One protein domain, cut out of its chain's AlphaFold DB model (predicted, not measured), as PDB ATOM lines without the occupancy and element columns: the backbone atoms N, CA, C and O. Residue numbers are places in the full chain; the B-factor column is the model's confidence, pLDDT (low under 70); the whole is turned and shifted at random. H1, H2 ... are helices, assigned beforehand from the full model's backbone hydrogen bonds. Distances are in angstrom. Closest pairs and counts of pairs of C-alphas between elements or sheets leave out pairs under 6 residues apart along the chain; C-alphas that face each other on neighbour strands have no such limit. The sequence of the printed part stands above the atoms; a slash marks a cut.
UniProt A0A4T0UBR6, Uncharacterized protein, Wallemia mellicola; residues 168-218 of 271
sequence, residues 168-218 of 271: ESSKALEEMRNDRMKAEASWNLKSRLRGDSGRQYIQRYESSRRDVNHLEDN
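AT A GLANCE: This is residues 168 to 218 of the 271 residues of an uncharacterized protein of Wallemia mellicola (UniProt A0A4T0UBR6). Two long helices make a flat, open V: H1 and H2 meet near the tight turn between them, and from there the two arms spread until their far parts, residues 168 to 186 and 203 to 218, stand free. The printed part has 51 residues with two named helices, H1 then H2, and no named strand; its class is all helix. It is only just loose, close to extended, with a radius of gyration of the C-alphas of 14.2 A and spans of 42 by 32 by 6 A.

HOW THE PARTS SIT: Begin with H1, residues 168 to 193, the longest helix. H2, residues 196 to 216, forms a helical hairpin with it, running opposite ways at a steep tilt of 37 degrees, only just past shallow. Look at residues 188 to 192 of H1 and 197 to 202 of H2, where alone they touch; the closest C-alphas, those of Ser 191 and Gly 198, are 4.3 A apart. In H1 every O i to N i+4 pair is within hydrogen-bond range, in H2 16 of 17.

IN THESE COORDINATES: Find C-alpha 168 at (-12.433, 1.796, 35.530); from there H1 runs 37.5 A to C-alpha 193. H2 starts at C-alpha 196, (-11.801, -39.995, 28.077), and runs 31.2 A to C-alpha 216 at (3.064, -14.619, 17.656).

THE WHOLE: The C-alphas farthest apart, those of Glu 168 and Asp 196, are 42.5 A apart. The printed part has no cut, and the link from H1 to H2 is tight. Look in the B-factor column for pLDDT under 70 at residues 210 to 218.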
ATOM      1  N   GLU A 168     -11.218   2.566  35.804       79.31
ATOM      2  CA  GLU A 168     -12.433   1.796  35.530       79.31
ATOM      3  C   GLU A 168     -12.231   0.809  34.371       79.31
ATOM      4  O   GLU A 168     -12.695  -0.332  34.431       79.31
ATOM      5  N   SER A 169     -11.477   1.212  33.345       81.69
ATOM      6  CA  SER A 169     -11.148   0.366  32.197       81.69
ATOM      7  C   SER A 169     -10.220  -0.784  32.595       81.69
ATOM      8  O   SER A 169     -10.448  -1.929  32.196       81.69
ATOM      9  N   SER A 170      -9.224  -0.524  33.448       83.19
ATOM     10  CA  SER A 170      -8.341  -1.579  33.960       83.19
ATOM     11  C   SER A 170      -9.099  -2.594  34.824       83.19
ATOM     12  O   SER A 170      -8.929  -3.801  34.638       83.19
ATOM     13  N   LYS A 171     -10.013  -2.129  35.684       87.62
ATOM     14  CA  LYS A 171     -10.883  -3.000  36.489       87.62
ATOM     15  C   LYS A 171     -11.810  -3.859  35.623       87.62
ATOM     16  O   LYS A 171     -11.954  -5.051  35.890       87.62
ATOM     17  N   ALA A 172     -12.394  -3.295  34.565       87.00
ATOM     18  CA  ALA A 172     -13.249  -4.039  33.636       87.00
ATOM     19  C   ALA A 172     -12.473  -5.132  32.875       87.00
ATOM     20  O   ALA A 172     -12.968  -6.249  32.698       87.00
ATOM     21  N   LEU A 173     -11.235  -4.849  32.454       88.31
ATOM     22  CA  LEU A 173     -10.360  -5.847  31.830       88.31
ATOM     23  C   LEU A 173     -10.006  -6.982  32.798       88.31
ATOM     24  O   LEU A 173      -9.977  -8.151  32.402       88.31
ATOM     25  N   GLU A 174      -9.758  -6.653  34.065       89.00
ATOM     26  CA  GLU A 174      -9.481  -7.642  35.103       89.00
ATOM     27  C   GLU A 174     -10.703  -8.518  35.414       89.00
ATOM     28  O   GLU A 174     -10.578  -9.742  35.511       89.00
ATOM     29  N   GLU A 175     -11.899  -7.933  35.478       91.75
ATOM     30  CA  GLU A 175     -13.150  -8.678  35.635       91.75
ATOM     31  C   GLU A 175     -13.377  -9.652  34.469       91.75
ATOM     32  O   GLU A 175     -13.571 -10.849  34.698       91.75
ATOM     33  N   MET A 176     -13.221  -9.197  33.221       91.69
ATOM     34  CA  MET A 176     -13.317 -10.071  32.044       91.69
ATOM     35  C   MET A 176     -12.277 -11.198  32.061       91.69
ATOM     36  O   MET A 176     -12.573 -12.333  31.665       91.69
ATOM     37  N   ARG A 177     -11.053 -10.920  32.525       91.00
ATOM     38  CA  ARG A 177     -10.016 -11.948  32.685       91.00
ATOM     39  C   ARG A 177     -10.443 -12.993  33.714       91.00
ATOM     40  O   ARG A 177     -10.298 -14.192  33.456       91.00
ATOM     41  N   ASN A 178     -10.988 -12.563  34.845       93.38
ATOM     42  CA  ASN A 178     -11.470 -13.456  35.893       93.38
ATOM     43  C   ASN A 178     -12.658 -14.302  35.419       93.38
ATOM     44  O   ASN A 178     -12.679 -15.515  35.651       93.38
ATOM     45  N   ASP A 179     -13.600 -13.712  34.689       93.44
ATOM     46  CA  ASP A 179     -14.741 -14.427  34.116       93.44
ATOM     47  C   ASP A 179     -14.314 -15.453  33.072       93.44
ATOM     48  O   ASP A 179     -14.792 -16.594  33.084       93.44
ATOM     49  N   ARG A 180     -13.335 -15.106  32.232       92.38
ATOM     50  CA  ARG A 180     -12.703 -16.059  31.319       92.38
ATOM     51  C   ARG A 180     -12.093 -17.234  32.083       92.38
ATOM     52  O   ARG A 180     -12.355 -18.381  31.722       92.38
ATOM     53  N   MET A 181     -11.324 -16.982  33.144       91.06
ATOM     54  CA  MET A 181     -10.717 -18.055  33.945       91.06
ATOM     55  C   MET A 181     -11.773 -18.958  34.594       91.06
ATOM     56  O   MET A 181     -11.654 -20.184  34.528       91.06
ATOM     57  N   LYS A 182     -12.841 -18.386  35.161       94.25
ATOM     58  CA  LYS A 182     -13.958 -19.152  35.744       94.25
ATOM     59  C   LYS A 182     -14.671 -20.004  34.690       94.25
ATOM     60  O   LYS A 182     -14.952 -21.185  34.926       94.25
ATOM     61  N   ALA A 183     -14.936 -19.437  33.514       91.56
ATOM     62  CA  ALA A 183     -15.558 -20.152  32.405       91.56
ATOM     63  C   ALA A 183     -14.679 -21.321  31.934       91.56
ATOM     64  O   ALA A 183     -15.171 -22.450  31.845       91.56
ATOM     65  N   GLU A 184     -13.381 -21.080  31.721       88.94
ATOM     66  CA  GLU A 184     -12.398 -22.099  31.328       88.94
ATOM     67  C   GLU A 184     -12.284 -23.214  32.384       88.94
ATOM     68  O   GLU A 184     -12.318 -24.397  32.032       88.94
ATOM     69  N   ALA A 185     -12.251 -22.874  33.675       90.19
ATOM     70  CA  ALA A 185     -12.223 -23.848  34.767       90.19
ATOM     71  C   ALA A 185     -13.484 -24.727  34.789       90.19
ATOM     72  O   ALA A 185     -13.391 -25.960  34.838       90.19
ATOM     73  N   SER A 186     -14.669 -24.115  34.679       90.38
ATOM     74  CA  SER A 186     -15.937 -24.853  34.640       90.38
ATOM     75  C   SER A 186     -16.033 -25.758  33.406       90.38
ATOM     76  O   SER A 186     -16.546 -26.879  33.482       90.38
ATOM     77  N   TRP A 187     -15.501 -25.304  32.269       86.19
ATOM     78  CA  TRP A 187     -15.461 -26.062  31.027       86.19
ATOM     79  C   TRP A 187     -14.504 -27.254  31.114       86.19
ATOM     80  O   TRP A 187     -14.856 -28.366  30.702       86.19
ATOM     81  N   ASN A 188     -13.318 -27.054  31.691       87.62
ATOM     82  CA  ASN A 188     -12.336 -28.111  31.922       87.62
ATOM     83  C   ASN A 188     -12.903 -29.176  32.873       87.62
ATOM     84  O   ASN A 188     -12.875 -30.364  32.555       87.62
ATOM     85  N   LEU A 189     -13.536 -28.763  33.976       88.38
ATOM     86  CA  LEU A 189     -14.194 -29.681  34.907       88.38
ATOM     87  C   LEU A 189     -15.288 -30.510  34.216       88.38
ATOM     88  O   LEU A 189     -15.272 -31.738  34.289       88.38
ATOM     89  N   LYS A 190     -16.196 -29.863  33.472       89.88
ATOM     90  CA  LYS A 190     -17.246 -30.552  32.693       89.88
ATOM     91  C   LYS A 190     -16.665 -31.529  31.671       89.88
ATOM     92  O   LYS A 190     -17.234 -32.596  31.440       89.88
ATOM     93  N   SER A 191     -15.543 -31.172  31.057       83.94
ATOM     94  CA  SER A 191     -14.855 -32.027  30.093       83.94
ATOM     95  C   SER A 191     -14.209 -33.232  30.787       83.94
ATOM     96  O   SER A 191     -14.376 -34.355  30.320       83.94
ATOM     97  N   ARG A 192     -13.582 -33.055  31.955       84.25
ATOM     98  CA  ARG A 192     -13.043 -34.163  32.768       84.25
ATOM     99  C   ARG A 192     -14.133 -35.127  33.244       84.25
ATOM    100  O   ARG A 192     -13.926 -36.336  33.191       84.25
ATOM    101  N   LEU A 193     -15.302 -34.612  33.636       88.75
ATOM    102  CA  LEU A 193     -16.458 -35.425  34.046       88.75
ATOM    103  C   LEU A 193     -17.067 -36.246  32.895       88.75
ATOM    104  O   LEU A 193     -17.733 -37.246  33.139       88.75
ATOM    105  N   ARG A 194     -16.813 -35.872  31.634       87.12
ATOM    106  CA  ARG A 194     -17.236 -36.630  30.440       87.12
ATOM    107  C   ARG A 194     -16.330 -37.841  30.138       87.12
ATOM    108  O   ARG A 194     -16.522 -38.517  29.126       87.12
ATOM    109  N   GLY A 195     -15.331 -38.103  30.982       84.75
ATOM    110  CA  GLY A 195     -14.374 -39.196  30.810       84.75
ATOM    111  C   GLY A 195     -13.398 -38.957  29.653       84.75
ATOM    112  O   GLY A 195     -13.096 -37.815  29.293       84.75
ATOM    113  N   ASP A 196     -12.906 -40.038  29.050       79.31
ATOM    114  CA  ASP A 196     -11.801 -39.995  28.077       79.31
ATOM    115  C   ASP A 196     -12.095 -39.120  26.854       79.31
ATOM    116  O   ASP A 196     -11.216 -38.414  26.359       79.31
ATOM    117  N   SER A 197     -13.358 -39.076  26.418       77.88
ATOM    118  CA  SER A 197     -13.792 -38.224  25.302       77.88
ATOM    119  C   SER A 197     -13.581 -36.726  25.569       77.88
ATOM    120  O   SER A 197     -13.221 -35.975  24.659       77.88
ATOM    121  N   GLY A 198     -13.766 -36.285  26.816       79.19
ATOM    122  CA  GLY A 198     -13.555 -34.897  27.206       79.19
ATOM    123  C   GLY A 198     -12.094 -34.586  27.522       79.19
ATOM    124  O   GLY A 198     -11.632 -33.497  27.186       79.19
ATOM    125  N   ARG A 199     -11.325 -35.549  28.050       80.06
ATOM    126  CA  ARG A 199      -9.865 -35.402  28.228       80.06
ATOM    127  C   ARG A 199      -9.140 -35.223  26.892       80.06
ATOM    128  O   ARG A 199      -8.317 -34.322  26.768       80.06
ATOM    129  N   GLN A 200      -9.507 -36.003  25.874       81.38
ATOM    130  CA  GLN A 200      -8.962 -35.843  24.520       81.38
ATOM    131  C   GLN A 200      -9.341 -34.497  23.885       81.38
ATOM    132  O   GLN A 200      -8.563 -33.926  23.126       81.38
ATOM    133  N   TYR A 201     -10.542 -33.981  24.173       80.12
ATOM    134  CA  TYR A 201     -10.947 -32.653  23.712       80.12
ATOM    135  C   TYR A 201     -10.104 -31.548  24.360       80.12
ATOM    136  O   TYR A 201      -9.624 -30.671  23.647       80.12
ATOM    137  N   ILE A 202      -9.875 -31.621  25.678       84.19
ATOM    138  CA  ILE A 202      -9.005 -30.676  26.396       84.19
ATOM    139  C   ILE A 202      -7.593 -30.689  25.799       84.19
ATOM    140  O   ILE A 202      -7.077 -29.631  25.467       84.19
ATOM    141  N   GLN A 203      -7.007 -31.871  25.579       83.56
ATOM    142  CA  GLN A 203      -5.666 -31.989  24.993       83.56
ATOM    143  C   GLN A 203      -5.564 -31.333  23.611       83.56
ATOM    144  O   GLN A 203      -4.611 -30.602  23.362       83.56
ATOM    145  N   ARG A 204      -6.557 -31.546  22.733       84.75
ATOM    146  CA  ARG A 204      -6.603 -30.902  21.405       84.75
ATOM    147  C   ARG A 204      -6.754 -29.384  21.491       84.75
ATOM    148  O   ARG A 204      -6.181 -28.656  20.687       84.75
ATOM    149  N   TYR A 205      -7.554 -28.907  22.439       82.75
ATOM    150  CA  TYR A 205      -7.743 -27.478  22.654       82.75
ATOM    151  C   TYR A 205      -6.464 -26.821  23.196       82.75
ATOM    152  O   TYR A 205      -6.052 -25.774  22.705       82.75
ATOM    153  N   GLU A 206      -5.795 -27.459  24.157       83.31
ATOM    154  CA  GLU A 206      -4.528 -26.984  24.719       83.31
ATOM    155  C   GLU A 206      -3.384 -27.024  23.700       83.31
ATOM    156  O   GLU A 206      -2.594 -26.084  23.659       83.31
ATOM    157  N   SER A 207      -3.298 -28.057  22.852       82.88
ATOM    158  CA  SER A 207      -2.301 -28.097  21.772       82.88
ATOM    159  C   SER A 207      -2.533 -26.975  20.762       82.88
ATOM    160  O   SER A 207      -1.614 -26.220  20.476       82.88
ATOM    161  N   SER A 208      -3.782 -26.773  20.328       79.19
ATOM    162  CA  SER A 208      -4.124 -25.686  19.404       79.19
ATOM    163  C   SER A 208      -3.832 -24.300  19.985       79.19
ATOM    164  O   SER A 208      -3.504 -23.389  19.234       79.19
ATOM    165  N   ARG A 209      -3.956 -24.115  21.305       72.81
ATOM    166  CA  ARG A 209      -3.658 -22.836  21.966       72.81
ATOM    167  C   ARG A 209      -2.152 -22.574  22.074       72.81
ATOM    168  O   ARG A 209      -1.750 -21.420  22.015       72.81
ATOM    169  N   ARG A 210      -1.325 -23.620  22.204       69.06
ATOM    170  CA  ARG A 210       0.142 -23.484  22.165       69.06
ATOM    171  C   ARG A 210       0.639 -23.110  20.769       69.06
ATOM    172  O   ARG A 210       1.484 -22.231  20.669       69.06
ATOM    173  N   ASP A 211       0.064 -23.702  19.723       62.91
ATOM    174  CA  ASP A 211       0.445 -23.405  18.334       62.91
ATOM    175  C   ASP A 211       0.138 -21.947  17.947       62.91
ATOM    176  O   ASP A 211       0.903 -21.319  17.223       62.91
ATOM    177  N   VAL A 212      -0.960 -21.379  18.463       59.84
ATOM    178  CA  VAL A 212      -1.326 -19.970  18.223       59.84
ATOM    179  C   VAL A 212      -0.362 -19.009  18.919       59.84
ATOM    180  O   VAL A 212       0.019 -18.009  18.323       59.84
ATOM    181  N   ASN A 213       0.088 -19.326  20.135       54.47
ATOM    182  CA  ASN A 213       1.057 -18.484  20.844       54.47
ATOM    183  C   ASN A 213       2.459 -18.546  20.198       54.47
ATOM    184  O   ASN A 213       3.159 -17.544  20.175       54.47
ATOM    185  N   HIS A 214       2.854 -19.686  19.615       51.44
ATOM    186  CA  HIS A 214       4.127 -19.808  18.884       51.44
ATOM    187  C   HIS A 214       4.135 -19.035  17.552       51.44
ATOM    188  O   HIS A 214       5.190 -18.679  17.035       51.44
ATOM    189  N   LEU A 215       2.957 -18.761  16.980       50.12
ATOM    190  CA  LEU A 215       2.835 -17.971  15.755       50.12
ATOM    191  C   LEU A 215       3.032 -16.465  16.006       50.12
ATOM    192  O   LEU A 215       3.406 -15.739  15.085       50.12
ATOM    193  N   GLU A 216       2.799 -16.002  17.236       53.59
ATOM    194  CA  GLU A 216       3.064 -14.619  17.656       53.59
ATOM    195  C   GLU A 216       4.527 -14.416  18.105       53.59
ATOM    196  O   GLU A 216       5.064 -13.321  17.943       53.59
ATOM    197  N   ASP A 217       5.203 -15.482  18.554       54.47
ATOM    198  CA  ASP A 217       6.549 -15.451  19.140       54.47
ATOM    199  C   ASP A 217       7.651 -16.004  18.204       54.47
ATOM    200  O   ASP A 217       8.412 -16.874  18.607       54.47
ATOM    201  N   ASN A 218       7.812 -15.440  16.998       53.03
ATOM    202  CA  ASN A 218       9.031 -15.477  16.138       53.03
ATOM    203  C   ASN A 218       8.996 -16.250  14.799       53.03
ATOM    204  O   ASN A 218       9.841 -15.966  13.955       53.03
TER     205      ASN A 218